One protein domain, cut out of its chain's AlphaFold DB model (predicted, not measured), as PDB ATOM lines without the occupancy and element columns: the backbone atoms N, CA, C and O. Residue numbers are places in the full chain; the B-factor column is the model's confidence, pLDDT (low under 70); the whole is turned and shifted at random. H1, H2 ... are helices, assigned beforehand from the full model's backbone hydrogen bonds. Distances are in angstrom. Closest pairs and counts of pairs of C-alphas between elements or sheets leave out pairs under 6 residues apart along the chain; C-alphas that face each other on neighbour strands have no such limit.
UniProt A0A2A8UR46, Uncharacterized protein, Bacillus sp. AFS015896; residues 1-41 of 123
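AT A GLANCE: This is residues 1 to 41 of the 123 residues of an uncharacterized protein of Bacillus sp. AFS015896 (UniProt A0A2A8UR46). The longer helix H2 and the helix H1 make an open V, with the link between them at its point and residues 2 to 8 and 31 to 41 standing free as its far ends. The printed part has 41 residues, with two named helices in the order H1, H2 and no named strand: all helix. It is loose, with a radius of gyration of the C-alphas of 11.8 A, and flat, spanning 32 by 26 by 12 A.

HOW THE PARTS SIT: H2, residues 23 to 40, and H1, residues 3 to 15, are close but not clearly touching. Their closest C-alphas, of Phe 14 and Lys 26, are 7.9 A apart. They run opposite ways at a steep tilt of 51 degrees. In H1 and H2 every O i to N i+4 pair is within hydrogen-bond range.

IN THESE COORDINATES: H2 measures 26.0 A from C-alpha 23 at (-143.469, -99.780, -162.765) to C-alpha 40 at (-163.960, -113.136, -154.007). H1 measures 18.5 A and begins with C-alpha 3 at (-161.925, -105.884, -175.183).

THE WHOLE: The C-alphas farthest apart, of Lys 2 and Asp 20, are 32.1 A apart. The link from H1 to H2, 7 residues, is short. The printed part has no cut, and no printed residue is under 70 in pLDDT.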
ATOM      1  N   MET A   1    -168.108-101.837-172.555       85.62
ATOM      2  CA  MET A   1    -166.708-101.650-172.986       85.62
ATOM      3  C   MET A   1    -166.254-102.872-173.769       85.62
ATOM      4  O   MET A   1    -166.451-103.988-173.303       85.62
ATOM      5  N   LYS A   2    -165.695-102.690-174.966       96.62
ATOM      6  CA  LYS A   2    -165.125-103.779-175.779       96.62
ATOM      7  C   LYS A   2    -163.744-104.183-175.250       96.62
ATOM      8  O   LYS A   2    -163.056-103.379-174.633       96.62
ATOM      9  N   LYS A   3    -163.268-105.393-175.577       94.88
ATOM     10  CA  LYS A   3    -161.925-105.884-175.183       94.88
ATOM     11  C   LYS A   3    -160.792-104.902-175.530       94.88
ATOM     12  O   LYS A   3    -159.855-104.744-174.753       94.88
ATOM     13  N   LYS A   4    -160.873-104.248-176.697       96.31
ATOM     14  CA  LYS A   4    -159.885-103.250-177.146       96.31
ATOM     15  C   LYS A   4    -159.903-101.991-176.273       96.31
ATOM     16  O   LYS A   4    -158.838-101.521-175.899       96.31
ATOM     17  N   GLU A   5    -161.094-101.498-175.939       96.69
ATOM     18  CA  GLU A   5    -161.292-100.334-175.064       96.69
ATOM     19  C   GLU A   5    -160.787-100.640-173.648       96.69
ATOM     20  O   GLU A   5    -160.004 -99.877-173.106       96.69
ATOM     21  N   PHE A   6    -161.105-101.818-173.098       96.94
ATOM     22  CA  PHE A   6    -160.608-102.235-171.780       96.94
ATOM     23  C   PHE A   6    -159.081-102.289-171.717       96.94
ATOM     24  O   PHE A   6    -158.475-101.814-170.761       96.94
ATOM     25  N   LYS A   7    -158.441-102.826-172.764       95.50
ATOM     26  CA  LYS A   7    -156.977-102.865-172.852       95.50
ATOM     27  C   LYS A   7    -156.361-101.466-172.953       95.50
ATOM     28  O   LYS A   7    -155.274-101.278-172.415       95.50
ATOM     29  N   ALA A   8    -156.997-100.536-173.668       96.19
ATOM     30  CA  ALA A   8    -156.536 -99.151-173.754       96.19
ATOM     31  C   ALA A   8    -156.640 -98.477-172.379       96.19
ATOM     32  O   ALA A   8    -155.616 -98.114-171.819       96.19
ATOM     33  N   ASN A   9    -157.826 -98.507-171.766       96.94
ATOM     34  CA  ASN A   9    -158.064 -97.915-170.451       96.94
ATOM     35  C   ASN A   9    -157.135 -98.480-169.363       96.94
ATOM     36  O   ASN A   9    -156.642 -97.732-168.529       96.94
ATOM     37  N   PHE A  10    -156.864 -99.792-169.368       95.12
ATOM     38  CA  PHE A  10    -155.919-100.389-168.420       95.12
ATOM     39  C   PHE A  10    -154.484 -99.883-168.626       95.12
ATOM     40  O   PHE A  10    -153.765 -99.683-167.653       95.12
ATOM     41  N   LYS A  11    -154.050 -99.692-169.879       94.75
ATOM     42  CA  LYS A  11    -152.722 -99.135-170.172       94.75
ATOM     43  C   LYS A  11    -152.620 -97.680-169.745       94.75
ATOM     44  O   LYS A  11    -151.591 -97.313-169.188       94.75
ATOM     45  N   ASP A  12    -153.671 -96.904-169.983       95.69
ATOM     46  CA  ASP A  12    -153.729 -95.500-169.594       95.69
ATOM     47  C   ASP A  12    -153.652 -95.390-168.062       95.69
ATOM     48  O   ASP A  12    -152.739 -94.754-167.546       95.69
ATOM     49  N   LEU A  13    -154.469 -96.161-167.332       93.50
ATOM     50  CA  LEU A  13    -154.403 -96.257-165.867       93.50
ATOM     51  C   LEU A  13    -153.027 -96.736-165.365       93.50
ATOM     52  O   LEU A  13    -152.493 -96.244-164.374       93.50
ATOM     53  N   PHE A  14    -152.417 -97.712-166.042       93.69
ATOM     54  CA  PHE A  14    -151.080 -98.178-165.679       93.69
ATOM     55  C   PHE A  14    -149.996 -97.119-165.929       93.69
ATOM     56  O   PHE A  14    -148.968 -97.155-165.257       93.69
ATOM     57  N   SER A  15    -150.201 -96.185-166.857       92.88
ATOM     58  CA  SER A  15    -149.237 -95.119-167.149       92.88
ATOM     59  C   SER A  15    -149.260 -93.965-166.146       92.88
ATOM     60  O   SER A  15    -148.294 -93.212-166.090       92.88
ATOM     61  N   GLU A  16    -150.316 -93.848-165.335       93.62
ATOM     62  CA  GLU A  16    -150.407 -92.831-164.283       93.62
ATOM     63  C   GLU A  16    -149.321 -93.036-163.217       93.62
ATOM     64  O   GLU A  16    -149.015 -94.168-162.837       93.62
ATOM     65  N   GLU A  17    -148.726 -91.960-162.709       91.38
ATOM     66  CA  GLU A  17    -147.757 -92.060-161.616       91.38
ATOM     67  C   GLU A  17    -148.463 -92.458-160.314       91.38
ATOM     68  O   GLU A  17    -149.551 -91.979-159.999       91.38
ATOM     69  N   VAL A  18    -147.844 -93.364-159.560       90.81
ATOM     70  CA  VAL A  18    -148.280 -93.737-158.213       90.81
ATOM     71  C   VAL A  18    -147.128 -93.383-157.287       90.81
ATOM     72  O   VAL A  18    -146.004 -93.826-157.526       90.81
ATOM     73  N   GLU A  19    -147.408 -92.558-156.279       91.56
ATOM     74  CA  GLU A  19    -146.417 -92.100-155.301       91.56
ATOM     75  C   GLU A  19    -145.651 -93.295-154.724       91.56
ATOM     76  O   GLU A  19    -146.264 -94.290-154.350       91.56
ATOM     77  N   ASP A  20    -144.320 -93.204-154.713       90.62
ATOM     78  CA  ASP A  20    -143.389 -94.229-154.219       90.62
ATOM     79  C   ASP A  20    -143.392 -95.586-154.947       90.62
ATOM     80  O   ASP A  20    -142.816 -96.549-154.444       90.62
ATOM     81  N   TYR A  21    -143.992 -95.694-156.138       92.94
ATOM     82  CA  TYR A  21    -144.024 -96.953-156.888       92.94
ATOM     83  C   TYR A  21    -143.323 -96.859-158.244       92.94
ATOM     84  O   TYR A  21    -143.726 -96.133-159.153       92.94
ATOM     85  N   THR A  22    -142.331 -97.723-158.441       94.31
ATOM     86  CA  THR A  22    -141.804 -98.045-159.770       94.31
ATOM     87  C   THR A  22    -142.806 -98.875-160.576       94.31
ATOM     88  O   THR A  22    -143.671 -99.566-160.032       94.31
ATOM     89  N   ASN A  23    -142.644 -98.921-161.903       92.62
ATOM     90  CA  ASN A  23    -143.469 -99.780-162.765       92.62
ATOM     91  C   ASN A  23    -143.449-101.261-162.341       92.62
ATOM     92  O   ASN A  23    -144.468-101.946-162.438       92.62
ATOM     93  N   SER A  24    -142.313-101.762-161.850       93.19
ATOM     94  CA  SER A  24    -142.193-103.135-161.349       93.19
ATOM     95  C   SER A  24    -143.021-103.356-160.081       93.19
ATOM     96  O   SER A  24    -143.716-104.368-159.966       93.19
ATOM     97  N   GLU A  25    -143.006-102.399-159.154       94.12
ATOM     98  CA  GLU A  25    -143.816-102.450-157.933       94.12
ATOM     99  C   GLU A  25    -145.303-102.303-158.251       94.12
ATOM    100  O   GLU A  25    -146.109-103.061-157.713       94.12
ATOM    101  N   LYS A  26    -145.678-101.436-159.206       94.75
ATOM    102  CA  LYS A  26    -147.062-101.337-159.698       94.75
ATOM    103  C   LYS A  26    -147.559-102.669-160.248       94.75
ATOM    104  O   LYS A  26    -148.680-103.077-159.961       94.75
ATOM    105  N   ILE A  27    -146.734-103.378-161.022       94.19
ATOM    106  CA  ILE A  27    -147.085-104.712-161.530       94.19
ATOM    107  C   ILE A  27    -147.314-105.687-160.370       94.19
ATOM    108  O   ILE A  27    -148.282-106.447-160.400       94.19
ATOM    109  N   SER A  28    -146.443-105.676-159.358       91.56
ATOM    110  CA  SER A  28    -146.592-106.526-158.170       91.56
ATOM    111  C   SER A  28    -147.884-106.217-157.405       91.56
ATOM    112  O   SER A  28    -148.650-107.123-157.071       91.56
ATOM    113  N   LEU A  29    -148.179-104.929-157.220       91.94
ATOM    114  CA  LEU A  29    -149.388-104.444-156.568       91.94
ATOM    115  C   LEU A  29    -150.644-104.886-157.323       91.94
ATOM    116  O   LEU A  29    -151.522-105.520-156.743       91.94
ATOM    117  N   ILE A  30    -150.696-104.666-158.638       93.56
ATOM    118  CA  ILE A  30    -151.827-105.095-159.471       93.56
ATOM    119  C   ILE A  30    -152.018-106.612-159.390       93.56
ATOM    120  O   ILE A  30    -153.150-107.073-159.265       93.56
ATOM    121  N   LYS A  31    -150.939-107.406-159.405       92.12
ATOM    122  CA  LYS A  31    -151.041-108.862-159.211       92.12
ATOM    123  C   LYS A  31    -151.677-109.214-157.866       92.12
ATOM    124  O   LYS A  31    -152.518-110.107-157.832       92.12
ATOM    125  N   SER A  32    -151.332-108.515-156.780       91.69
ATOM    126  CA  SER A  32    -151.983-108.742-155.482       91.69
ATOM    127  C   SER A  32    -153.481-108.425-155.509       91.69
ATOM    128  O   SER A  32    -154.268-109.240-155.035       91.69
ATOM    129  N   TYR A  33    -153.892-107.332-156.160       93.62
ATOM    130  CA  TYR A  33    -155.310-106.998-156.323       93.62
ATOM    131  C   TYR A  33    -156.055-108.036-157.158       93.62
ATOM    132  O   TYR A  33    -157.164-108.431-156.811       93.62
ATOM    133  N   LEU A  34    -155.445-108.531-158.238       93.25
ATOM    134  CA  LEU A  34    -156.043-109.590-159.050       93.25
ATOM    135  C   LEU A  34    -156.258-110.871-158.236       93.25
ATOM    136  O   LEU A  34    -157.315-111.485-158.348       93.25
ATOM    137  N   VAL A  35    -155.301-111.244-157.381       90.50
ATOM    138  CA  VAL A  35    -155.428-112.388-156.463       90.50
ATOM    139  C   VAL A  35    -156.580-112.186-155.470       90.50
ATOM    140  O   VAL A  35    -157.318-113.131-155.193       90.50
ATOM    141  N   GLU A  36    -156.764-110.975-154.944       91.00
ATOM    142  CA  GLU A  36    -157.870-110.642-154.035       91.00
ATOM    143  C   GLU A  36    -159.226-110.701-154.740       91.00
ATOM    144  O   GLU A  36    -160.120-111.415-154.285       91.00
ATOM    145  N   ILE A  37    -159.343-110.068-155.910       92.50
ATOM    146  CA  ILE A  37    -160.546-110.126-156.748       92.50
ATOM    147  C   ILE A  37    -160.888-111.580-157.082       92.50
ATOM    148  O   ILE A  37    -162.040-111.997-156.971       92.50
ATOM    149  N   GLU A  38    -159.891-112.380-157.469       88.75
ATOM    150  CA  GLU A  38    -160.076-113.790-157.796       88.75
ATOM    151  C   GLU A  38    -160.547-114.640-156.617       88.75
ATOM    152  O   GLU A  38    -161.240-115.636-156.848       88.75
ATOM    153  N   LYS A  39    -160.153-114.283-155.392       85.88
ATOM    154  CA  LYS A  39    -160.575-114.959-154.162       85.88
ATOM    155  C   LYS A  39    -162.054-114.710-153.864       85.88
ATOM    156  O   LYS A  39    -162.715-115.589-153.319       85.88
ATOM    157  N   GLU A  40    -162.561-113.530-154.211       87.88
ATOM    158  CA  GLU A  40    -163.960-113.136-154.007       87.88
ATOM    159  C   GLU A  40    -164.903-113.692-155.081       87.88
ATOM    160  O   GLU A  40    -166.111-113.808-154.855       87.88
ATOM    161  N   GLN A  41    -164.371-114.072-156.247       89.06
ATOM    162  CA  GLN A  41    -165.175-114.694-157.295       89.06
ATOM    163  C   GLN A  41    -165.719-116.050-156.841       89.06
ATOM    164  O   GLN A  41    -164.982-116.929-156.391       89.06
TER     165      GLN A  41